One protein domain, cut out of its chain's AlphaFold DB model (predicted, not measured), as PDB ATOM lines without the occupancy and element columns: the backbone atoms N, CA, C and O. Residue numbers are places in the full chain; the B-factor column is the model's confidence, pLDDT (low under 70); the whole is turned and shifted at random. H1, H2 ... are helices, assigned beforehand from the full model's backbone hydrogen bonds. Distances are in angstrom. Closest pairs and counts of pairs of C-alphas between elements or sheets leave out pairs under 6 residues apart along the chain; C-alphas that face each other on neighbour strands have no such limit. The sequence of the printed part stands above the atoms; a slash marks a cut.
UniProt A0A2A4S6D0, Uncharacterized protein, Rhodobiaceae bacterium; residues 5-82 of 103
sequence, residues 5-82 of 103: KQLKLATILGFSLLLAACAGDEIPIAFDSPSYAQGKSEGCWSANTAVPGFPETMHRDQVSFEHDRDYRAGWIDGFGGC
ATOM      1  N   LYS A   5      50.187   7.792  32.605       57.69
ATOM      2  CA  LYS A   5      49.065   6.920  32.993       57.69
ATOM      3  C   LYS A   5      47.989   6.779  31.904       57.69
ATOM      4  O   LYS A   5      47.436   5.696  31.759       57.69
ATOM      5  N   GLN A   6      47.735   7.826  31.118       60.69
ATOM      6  CA  GLN A   6      46.714   7.831  30.057       60.69
ATOM      7  C   GLN A   6      47.147   7.007  28.836       60.69
ATOM      8  O   GLN A   6      46.318   6.416  28.152       60.69
ATOM      9  N   LEU A   7      48.462   6.902  28.607       63.03
ATOM     10  CA  LEU A   7      49.028   6.117  27.511       63.03
ATOM     11  C   LEU A   7      48.838   4.607  27.729       63.03
ATOM     12  O   LEU A   7      48.546   3.895  26.774       63.03
ATOM     13  N   LYS A   8      48.945   4.135  28.983       69.00
ATOM     14  CA  LYS A   8      48.752   2.719  29.354       69.00
ATOM     15  C   LYS A   8      47.298   2.265  29.215       69.00
ATOM     16  O   LYS A   8      47.040   1.156  28.764       69.00
ATOM     17  N   LEU A   9      46.353   3.132  29.578       71.25
ATOM     18  CA  LEU A   9      44.920   2.868  29.423       71.25
ATOM     19  C   LEU A   9      44.526   2.744  27.948       71.25
ATOM     20  O   LEU A   9      43.814   1.812  27.587       71.25
ATOM     21  N   ALA A  10      45.056   3.619  27.091       71.00
ATOM     22  CA  ALA A  10      44.803   3.564  25.653       71.00
ATOM     23  C   ALA A  10      45.355   2.283  25.000       71.00
ATOM     24  O   ALA A  10      44.717   1.731  24.106       71.00
ATOM     25  N   THR A  11      46.505   1.773  25.463       76.19
ATOM     26  CA  THR A  11      47.088   0.532  24.921       76.19
ATOM     27  C   THR A  11      46.268  -0.698  25.294       76.19
ATOM     28  O   THR A  11      46.016  -1.540  24.438       76.19
ATOM     29  N   ILE A  12      45.817  -0.791  26.549       76.75
ATOM     30  CA  ILE A  12      44.999  -1.921  27.017       76.75
ATOM     31  C   ILE A  12      43.644  -1.931  26.299       76.75
ATOM     32  O   ILE A  12      43.216  -2.978  25.814       76.75
ATOM     33  N   LEU A  13      43.008  -0.762  26.166       75.56
ATOM     34  CA  LEU A  13      41.722  -0.638  25.484       75.56
ATOM     35  C   LEU A  13      41.838  -1.005  23.994       75.56
ATOM     36  O   LEU A  13      41.038  -1.786  23.486       75.56
ATOM     37  N   GLY A  14      42.876  -0.516  23.306       79.12
ATOM     38  CA  GLY A  14      43.119  -0.843  21.898       79.12
ATOM     39  C   GLY A  14      43.374  -2.334  21.662       79.12
ATOM     40  O   GLY A  14      42.844  -2.905  20.713       79.12
ATOM     41  N   PHE A  15      44.121  -2.987  22.556       76.50
ATOM     42  CA  PHE A  15      44.400  -4.420  22.440       76.50
ATOM     43  C   PHE A  15      43.136  -5.269  22.641       76.50
ATOM     44  O   PHE A  15      42.914  -6.219  21.898       76.50
ATOM     45  N   SER A  16      42.257  -4.894  23.578       72.94
ATOM     46  CA  SER A  16      41.000  -5.622  23.808       72.94
ATOM     47  C   SER A  16      40.029  -5.584  22.620       72.94
ATOM     48  O   SER A  16      39.353  -6.580  22.368       72.94
ATOM     49  N   LEU A  17      39.996  -4.493  21.844       69.81
ATOM     50  CA  LEU A  17      39.160  -4.415  20.638       69.81
ATOM     51  C   LEU A  17      39.690  -5.298  19.497       69.81
ATOM     52  O   LEU A  17      38.899  -5.826  18.722       69.81
ATOM     53  N   LEU A  18      41.010  -5.494  19.408       72.00
ATOM     54  CA  LEU A  18      41.615  -6.367  18.397       72.00
ATOM     55  C   LEU A  18      41.326  -7.852  18.662       72.00
ATOM     56  O   LEU A  18      41.212  -8.625  17.713       72.00
ATOM     57  N   LEU A  19      41.155  -8.254  19.927       66.50
ATOM     58  CA  LEU A  19      40.816  -9.639  20.273       66.50
ATOM     59  C   LEU A  19      39.367 -10.002  19.913       66.50
ATOM     60  O   LEU A  19      39.107 -11.148  19.554       66.50
ATOM     61  N   ALA A  20      38.432  -9.048  19.952       65.25
ATOM     62  CA  ALA A  20      37.030  -9.305  19.613       65.25
ATOM     63  C   ALA A  20      36.813  -9.620  18.119       65.25
ATOM     64  O   ALA A  20      35.855 -10.301  17.777       65.25
ATOM     65  N   ALA A  21      37.717  -9.188  17.232       61.97
ATOM     66  CA  ALA A  21      37.643  -9.486  15.799       61.97
ATOM     67  C   ALA A  21      38.105 -10.911  15.435       61.97
ATOM     68  O   ALA A  21      37.934 -11.338  14.297       61.97
ATOM     69  N   CYS A  22      38.711 -11.640  16.376       68.25
ATOM     70  CA  CYS A  22      39.186 -13.005  16.145       68.25
ATOM     71  C   CYS A  22      38.142 -14.069  16.527       68.25
ATOM     72  O   CYS A  22      38.267 -15.224  16.132       68.25
ATOM     73  N   ALA A  23      37.091 -13.681  17.256       65.88
ATOM     74  CA  ALA A  23      35.920 -14.515  17.490       65.88
ATOM     75  C   ALA A  23      34.963 -14.360  16.300       65.88
ATOM     76  O   ALA A  23      33.971 -13.642  16.373       65.88
ATOM     77  N   GLY A  24      35.321 -14.957  15.163       63.00
ATOM     78  CA  GLY A  24      34.402 -15.066  14.035       63.00
ATOM     79  C   GLY A  24      33.200 -15.921  14.429       63.00
ATOM     80  O   GLY A  24      33.376 -16.976  15.037       63.00
ATOM     81  N   ASP A  25      31.994 -15.469  14.088       62.06
ATOM     82  CA  ASP A  25      30.775 -16.268  14.217       62.06
ATOM     83  C   ASP A  25      30.878 -17.484  13.283       62.06
ATOM     84  O   ASP A  25      30.549 -17.418  12.095       62.06
ATOM     85  N   GLU A  26      31.351 -18.616  13.805       66.19
ATOM     86  CA  GLU A  26      31.135 -19.913  13.172       66.19
ATOM     87  C   GLU A  26      29.643 -20.223  13.265       66.19
ATOM     88  O   GLU A  26      29.153 -20.832  14.215       66.19
ATOM     89  N   ILE A  27      28.884 -19.760  12.272       68.12
ATOM     90  CA  ILE A  27      27.507 -20.204  12.109       68.12
ATOM     91  C   ILE A  27      27.578 -21.730  11.870       68.12
ATOM     92  O   ILE A  27      28.242 -22.162  10.920       68.12
ATOM     93  N   PRO A  28      26.929 -22.555  12.706       79.94
ATOM     94  CA  PRO A  28      27.064 -24.007  12.647       79.94
ATOM     95  C   PRO A  28      26.487 -24.565  11.341       79.94
ATOM     96  O   PRO A  28      25.465 -24.068  10.860       79.94
ATOM     97  N   ILE A  29      27.136 -25.592  10.776       85.56
ATOM     98  CA  ILE A  29      26.591 -26.376   9.656       85.56
ATOM     99  C   ILE A  29      25.372 -27.154  10.159       85.56
ATOM    100  O   ILE A  29      25.477 -27.879  11.152       85.56
ATOM    101  N   ALA A  30      24.238 -27.050   9.467       88.75
ATOM    102  CA  ALA A  30      23.082 -27.893   9.748       88.75
ATOM    103  C   ALA A  30      23.200 -29.212   8.965       88.75
ATOM    104  O   ALA A  30      22.864 -29.288   7.786       88.75
ATOM    105  N   PHE A  31      23.707 -30.261   9.616       87.38
ATOM    106  CA  PHE A  31      23.905 -31.585   9.000       87.38
ATOM    107  C   PHE A  31      22.597 -32.298   8.613       87.38
ATOM    108  O   PHE A  31      22.615 -33.260   7.849       87.38
ATOM    109  N   ASP A  32      21.466 -31.856   9.155       90.19
ATOM    110  CA  ASP A  32      20.122 -32.348   8.857       90.19
ATOM    111  C   ASP A  32      19.398 -31.508   7.793       90.19
ATOM    112  O   ASP A  32      18.248 -31.802   7.451       90.19
ATOM    113  N   SER A  33      20.048 -30.474   7.246       93.38
ATOM    114  CA  SER A  33      19.418 -29.620   6.248       93.38
ATOM    115  C   SER A  33      19.245 -30.347   4.904       93.38
ATOM    116  O   SER A  33      20.090 -31.156   4.497       93.38
ATOM    117  N   PRO A  34      18.166 -30.047   4.153       95.38
ATOM    118  CA  PRO A  34      17.983 -30.588   2.810       95.38
ATOM    119  C   PRO A  34      19.128 -30.224   1.859       95.38
ATOM    120  O   PRO A  34      19.493 -31.036   1.009       95.38
ATOM    121  N   SER A  35      19.713 -29.032   2.012       96.06
ATOM    122  CA  SER A  35      20.827 -28.582   1.177       96.06
ATOM    123  C   SER A  35      22.108 -29.355   1.476       96.06
ATOM    124  O   SER A  35      22.777 -29.789   0.539       96.06
ATOM    125  N   TYR A  36      22.399 -29.644   2.749       95.94
ATOM    126  CA  TYR A  36      23.497 -30.534   3.127       95.94
ATOM    127  C   TYR A  36      23.321 -31.935   2.525       95.94
ATOM    128  O   TYR A  36      24.251 -32.473   1.920       95.94
ATOM    129  N   ALA A  37      22.119 -32.516   2.624       94.50
ATOM    130  CA  ALA A  37      21.826 -33.831   2.054       94.50
ATOM    131  C   ALA A  37      21.975 -33.857   0.520       94.50
ATOM    132  O   ALA A  37      22.559 -34.798  -0.027       94.50
ATOM    133  N   GLN A  38      21.502 -32.813  -0.170       96.00
ATOM    134  CA  GLN A  38      21.682 -32.654  -1.613       96.00
ATOM    135  C   GLN A  38      23.167 -32.570  -1.978       96.00
ATOM    136  O   GLN A  38      23.643 -33.351  -2.806       96.00
ATOM    137  N   GLY A  39      23.903 -31.666  -1.324       95.69
ATOM    138  CA  GLY A  39      25.334 -31.488  -1.534       95.69
ATOM    139  C   GLY A  39      26.078 -32.803  -1.353       95.69
ATOM    140  O   GLY A  39      26.837 -33.204  -2.228       95.69
ATOM    141  N   LYS A  40      25.789 -33.543  -0.277       95.19
ATOM    142  CA  LYS A  40      26.398 -34.850   0.001       95.19
ATOM    143  C   LYS A  40      26.159 -35.880  -1.099       95.19
ATOM    144  O   LYS A  40      27.092 -36.585  -1.486       95.19
ATOM    145  N   SER A  41      24.943 -35.949  -1.638       93.81
ATOM    146  CA  SER A  41      24.622 -36.841  -2.758       93.81
ATOM    147  C   SER A  41      25.407 -36.478  -4.024       93.81
ATOM    148  O   SER A  41      26.019 -37.344  -4.651       93.81
ATOM    149  N   GLU A  42      25.424 -35.198  -4.396       94.81
ATOM    150  CA  GLU A  42      26.118 -34.705  -5.594       94.81
ATOM    151  C   GLU A  42      27.649 -34.781  -5.460       94.81
ATOM    152  O   GLU A  42      28.353 -35.103  -6.421       94.81
ATOM    153  N   GLY A  43      28.169 -34.578  -4.249       94.31
ATOM    154  CA  GLY A  43      29.572 -34.778  -3.899       94.31
ATOM    155  C   GLY A  43      30.007 -36.227  -4.091       94.31
ATOM    156  O   GLY A  43      31.025 -36.476  -4.738       94.31
ATOM    157  N   CYS A  44      29.213 -37.197  -3.623       93.19
ATOM    158  CA  CYS A  44      29.516 -38.605  -3.889       93.19
ATOM    159  C   CYS A  44      29.431 -38.929  -5.389       93.19
ATOM    160  O   CYS A  44      30.291 -39.643  -5.909       93.19
ATOM    161  N   TRP A  45      28.444 -38.398  -6.120       91.81
ATOM    162  CA  TRP A  45      28.381 -38.609  -7.569       91.81
ATOM    163  C   TRP A  45      29.643 -38.068  -8.254       91.81
ATOM    164  O   TRP A  45      30.315 -38.803  -8.976       91.81
ATOM    165  N   SER A  46      30.045 -36.842  -7.912       92.56
ATOM    166  CA  SER A  46      31.292 -36.238  -8.378       92.56
ATOM    167  C   SER A  46      32.514 -37.100  -8.088       92.56
ATOM    168  O   SER A  46      33.363 -37.226  -8.957       92.56
ATOM    169  N   ALA A  47      32.618 -37.720  -6.912       89.69
ATOM    170  CA  ALA A  47      33.747 -38.600  -6.599       89.69
ATOM    171  C   ALA A  47      33.840 -39.814  -7.540       89.69
ATOM    172  O   ALA A  47      34.933 -40.315  -7.797       89.69
ATOM    173  N   ASN A  48      32.708 -40.272  -8.081       86.62
ATOM    174  CA  ASN A  48      32.650 -41.414  -8.993       86.62
ATOM    175  C   ASN A  48      32.794 -41.022 -10.471       86.62
ATOM    176  O   ASN A  48      33.158 -41.870 -11.284       86.62
ATOM    177  N   THR A  49      32.499 -39.772 -10.838       87.94
ATOM    178  CA  THR A  49      32.541 -39.313 -12.237       87.94
ATOM    179  C   THR A  49      33.670 -38.347 -12.546       87.94
ATOM    180  O   THR A  49      33.977 -38.172 -13.722       87.94
ATOM    181  N   ALA A  50      34.280 -37.711 -11.543       86.56
ATOM    182  CA  ALA A  50      35.294 -36.688 -11.752       86.56
ATOM    183  C   ALA A  50      36.511 -37.261 -12.486       86.56
ATOM    184  O   ALA A  50      37.229 -38.122 -11.976       86.56
ATOM    185  N   VAL A  51      36.776 -36.721 -13.671       85.69
ATOM    186  CA  VAL A  51      37.972 -37.025 -14.452       85.69
ATOM    187  C   VAL A  51      38.969 -35.876 -14.275       85.69
ATOM    188  O   VAL A  51      38.615 -34.712 -14.487       85.69
ATOM    189  N   PRO A  52      40.230 -36.157 -13.894       82.56
ATOM    190  CA  PRO A  52      41.258 -35.128 -13.791       82.56
ATOM    191  C   PRO A  52      41.379 -34.305 -15.080       82.56
ATOM    192  O   PRO A  52      41.541 -34.859 -16.165       82.56
ATOM    193  N   GLY A  53      41.312 -32.977 -14.955       87.12
ATOM    194  CA  GLY A  53      41.387 -32.044 -16.086       87.12
ATOM    195  C   GLY A  53      40.045 -31.688 -16.742       87.12
ATOM    196  O   GLY A  53      40.032 -30.798 -17.587       87.12
ATOM    197  N   PHE A  54      38.940 -32.311 -16.322       86.69
ATOM    198  CA  PHE A  54      37.606 -32.124 -16.907       86.69
ATOM    199  C   PHE A  54      36.589 -31.709 -15.828       86.69
ATOM    200  O   PHE A  54      35.873 -32.557 -15.284       86.69
ATOM    201  N   PRO A  55      36.543 -30.421 -15.436       84.69
ATOM    202  CA  PRO A  55      35.704 -29.946 -14.332       84.69
ATOM    203  C   PRO A  55      34.200 -30.174 -14.550       84.69
ATOM    204  O   PRO A  55      33.465 -30.311 -13.578       84.69
ATOM    205  N   GLU A  56      33.741 -30.270 -15.795       86.25
ATOM    206  CA  GLU A  56      32.352 -30.552 -16.169       86.25
ATOM    207  C   GLU A  56      31.869 -31.946 -15.748       86.25
ATOM    208  O   GLU A  56      30.669 -32.196 -15.674       86.25
ATOM    209  N   THR A  57      32.793 -32.858 -15.446       86.62
ATOM    210  CA  THR A  57      32.461 -34.189 -14.925       86.62
ATOM    211  C   THR A  57      32.099 -34.162 -13.436       86.62
ATOM    212  O   THR A  57      31.524 -35.124 -12.916       86.62
ATOM    213  N   MET A  58      32.382 -33.052 -12.742       88.94
ATOM    214  CA  MET A  58      31.984 -32.831 -11.355       88.94
ATOM    215  C   MET A  58      30.527 -32.375 -11.297       88.94
ATOM    216  O   MET A  58      30.157 -31.330 -11.825       88.94
ATOM    217  N   HIS A  59      29.706 -33.153 -10.608       91.62
ATOM    218  CA  HIS A  59      28.310 -32.843 -10.352       91.62
ATOM    219  C   HIS A  59      28.193 -31.933  -9.131       91.62
ATOM    220  O   HIS A  59      28.339 -32.368  -7.987       91.62
ATOM    221  N   ARG A  60      27.953 -30.647  -9.385       92.88
ATOM    222  CA  ARG A  60      27.564 -29.683  -8.359       92.88
ATOM    223  C   ARG A  60      26.624 -28.636  -8.948       92.88
ATOM    224  O   ARG A  60      26.838 -28.186 -10.074       92.88
ATOM    225  N   ASP A  61      25.660 -28.178  -8.164       95.12
ATOM    226  CA  ASP A  61      24.997 -26.904  -8.402       95.12
ATOM    227  C   ASP A  61      25.962 -25.765  -8.046       95.12
ATOM    228  O   ASP A  61      26.347 -25.586  -6.891       95.12
ATOM    229  N   GLN A  62      26.401 -25.010  -9.055       94.62
ATOM    230  CA  GLN A  62      27.452 -24.005  -8.880       94.62
ATOM    231  C   GLN A  62      27.029 -22.889  -7.916       94.62
ATOM    232  O   GLN A  62      27.818 -22.474  -7.070       94.62
ATOM    233  N   VAL A  63      25.778 -22.432  -8.015       95.81
ATOM    234  CA  VAL A  63      25.259 -21.326  -7.201       95.81
ATOM    235  C   VAL A  63      25.182 -21.743  -5.733       95.81
ATOM    236  O   VAL A  63      25.666 -21.024  -4.862       95.81
ATOM    237  N   SER A  64      24.639 -22.927  -5.455       96.06
ATOM    238  CA  SER A  64      24.579 -23.500  -4.109       96.06
ATOM    239  C   SER A  64      25.972 -23.797  -3.578       96.06
ATOM    240  O   SER A  64      26.262 -23.479  -2.430       96.06
ATOM    241  N   PHE A  65      26.887 -24.311  -4.406       95.38
ATOM    242  CA  PHE A  65      28.269 -24.503  -3.976       95.38
ATOM    243  C   PHE A  65      28.899 -23.180  -3.536       95.38
ATOM    244  O   PHE A  65      29.592 -23.150  -2.526       95.38
ATOM    245  N   GLU A  66      28.631 -22.076  -4.234       95.19
ATOM    246  CA  GLU A  66      29.194 -20.752  -3.947       95.19
ATOM    247  C   GLU A  66      28.519 -20.003  -2.790       95.19
ATOM    248  O   GLU A  66      29.204 -19.280  -2.061       95.19
ATOM    249  N   HIS A  67      27.219 -20.192  -2.576       95.62
ATOM    250  CA  HIS A  67      26.441 -19.349  -1.663       95.62
ATOM    251  C   HIS A  67      25.736 -20.100  -0.530       95.62
ATOM    252  O   HIS A  67      25.412 -19.482   0.482       95.62
ATOM    253  N   ASP A  68      25.547 -21.413  -0.651       95.62
ATOM    254  CA  ASP A  68      24.988 -22.261   0.398       95.62
ATOM    255  C   ASP A  68      26.112 -23.068   1.059       95.62
ATOM    256  O   ASP A  68      26.706 -24.003   0.512       95.62
ATOM    257  N   ARG A  69      26.432 -22.668   2.285       93.94
ATOM    258  CA  ARG A  69      27.490 -23.292   3.072       93.94
ATOM    259  C   ARG A  69      27.136 -24.725   3.477       93.94
ATOM    260  O   ARG A  69      28.039 -25.556   3.527       93.94
ATOM    261  N   ASP A  70      25.871 -25.020   3.756       95.69
ATOM    262  CA  ASP A  70      25.451 -26.362   4.156       95.69
ATOM    263  C   ASP A  70      25.526 -27.309   2.955       95.69
ATOM    264  O   ASP A  70      26.106 -28.390   3.069       95.69
ATOM    265  N   TYR A  71      25.082 -26.854   1.779       96.88
ATOM    266  CA  TYR A  71      25.297 -27.567   0.519       96.88
ATOM    267  C   TYR A  71      26.786 -27.821   0.260       96.88
ATOM    268  O   TYR A  71      27.188 -28.955  -0.007       96.88
ATOM    269  N   ARG A  72      27.639 -26.795   0.386       96.19
ATOM    270  CA  ARG A  72      29.088 -26.939   0.176       96.19
ATOM    271  C   ARG A  72      29.712 -27.935   1.151       96.19
ATOM    272  O   ARG A  72      30.516 -28.766   0.733       96.19
ATOM    273  N   ALA A  73      29.359 -27.848   2.433       95.56
ATOM    274  CA  ALA A  73      29.841 -28.763   3.461       95.56
ATOM    275  C   ALA A  73      29.414 -30.204   3.156       95.56
ATOM    276  O   ALA A  73      30.245 -31.110   3.216       95.56
ATOM    277  N   GLY A  74      28.155 -30.394   2.753       95.25
ATOM    278  CA  GLY A  74      27.642 -31.675   2.283       95.25
ATOM    279  C   GLY A  74      28.435 -32.198   1.091       95.25
ATOM    280  O   GLY A  74      28.909 -33.327   1.127       95.25
ATOM    281  N   TRP A  75      28.655 -31.375   0.064       96.31
ATOM    282  CA  TRP A  75      29.399 -31.765  -1.137       96.31
ATOM    283  C   TRP A  75      30.830 -32.195  -0.836       96.31
ATOM    284  O   TRP A  75      31.272 -33.223  -1.341       96.31
ATOM    285  N   ILE A  76      31.548 -31.455   0.013       94.44
ATOM    286  CA  ILE A  76      32.917 -31.809   0.416       94.44
ATOM    287  C   ILE A  76      32.929 -33.136   1.187       94.44
ATOM    288  O   ILE A  76      33.759 -33.996   0.889       94.44
ATOM    289  N   ASP A  77      31.996 -33.321   2.127       94.19
ATOM    290  CA  ASP A  77      31.844 -34.573   2.878       94.19
ATOM    291  C   ASP A  77      31.531 -35.753   1.948       94.19
ATOM    292  O   ASP A  77      32.193 -36.785   1.993       94.19
ATOM    293  N   GLY A  78      30.574 -35.583   1.034       93.06
ATOM    294  CA  GLY A  78      30.214 -36.589   0.041       93.06
ATOM    295  C   GLY A  78      31.363 -36.928  -0.906       93.06
ATOM    296  O   GLY A  78      31.580 -38.098  -1.199       93.06
ATOM    297  N   PHE A  79      32.125 -35.933  -1.361       93.12
ATOM    298  CA  PHE A  79      33.247 -36.141  -2.275       93.12
ATOM    299  C   PHE A  79      34.410 -36.892  -1.612       93.12
ATOM    300  O   PHE A  79      34.989 -37.788  -2.218       93.12
ATOM    301  N   GLY A  80      34.754 -36.537  -0.369       89.94
ATOM    302  CA  GLY A  80      35.861 -37.158   0.366       89.94
ATOM    303  C   GLY A  80      35.502 -38.471   1.065       89.94
ATOM    304  O   GLY A  80      36.367 -39.320   1.248       89.94
ATOM    305  N   GLY A  81      34.239 -38.633   1.461       83.81
ATOM    306  CA  GLY A  81      33.756 -39.756   2.262       83.81
ATOM    307  C   GLY A  81      33.082 -40.871   1.468       83.81
ATOM    308  O   GLY A  81      32.694 -41.872   2.071       83.81
ATOM    309  N   CYS A  82      32.919 -40.741   0.143       80.44
ATOM    310  CA  CYS A  82      32.367 -41.831  -0.663       80.44
ATOM    311  C   CYS A  82      33.401 -42.950  -0.877       80.44
ATOM    312  O   CYS A  82      33.918 -43.158  -1.972       80.44
TER     313      CYS A  82
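What this domain is: This is residues 5 to 82 of the 103 residues of an uncharacterized protein of Rhodobiaceae bacterium (UniProt A0A2A4S6D0). Start with the longer helices: H1 sticks out as a free arm, and with residues 21 to 26 of the link after it makes much of the length of a domain whose other end is a small compact head. In that head H2 and H4 lie side by side at a slant and the short H3 makes a corner with H4, while the long loop of residues 50 to 61 joins H2 to H3. The printed part has 78 residues with four named helices, H1, H2, H3 and H4 along the chain, and no named strand; its class is all helix. The whole is extended, with a radius of gyration of the C-alphas of 20.5 A and spans of 67 by 31 by 22 A.

Where its parts are: Find C-alpha 5 at (49.065, 6.920, 32.993); from there H1, residues 5 to 20, runs 24.2 A to C-alpha 20 at (37.030, -9.305, 19.613). Look next at H2, residues 34 to 49, which also has 16 residues and measures 22.7 A from first to last C-alpha. H3 holds residues 62 to 67 and measures 8.6 A. H4, residues 69 to 81, covers 17.6 A and ends at C-alpha 81, at (33.756, -39.756, 2.262).

How they stand to each other: Begin with H2, which touches H4: the closest C-alphas, those of Gly 43 and Trp 75, are 4.1 A apart. Their lines stand at a tilt of 36 degrees, only just steep, and they run the same way. H3 and H4 touch only at the corner by their link, H4 with residues 71 to 75 alone; the closest C-alphas are those of Phe 65 and Arg 72, 4.9 A apart. These two run opposite ways at a steep tilt of 57 degrees. H2 and H3 are close but not clearly touching, with the closest C-alphas, those of Gly 39 and Phe 65, 8.0 A apart. Look back to H1 and you find it apart from H2, H3 and H4. In H2, H3 and H4 every O i to N i+4 pair is within hydrogen-bond range; in H1 it is 10 of 12.

The domain as a whole: The two C-alphas farthest apart, those of Lys 5 and Thr 49, are 66.8 A from each other. Residues 5 to 26, of which 5 to 20 belong to H1, stand free; without them the body of 56 residues spans 34 by 22 by 15 A. The links from H1 to H2 and from H2 to H3 are long, with 13 and 12 residues, and the link from H3 to H4 is tight. The printed part has no cut. The mean pLDDT of the printed part is 84.9, and residues 5 to 8, 17 and 19 to 27 of the model are under 70.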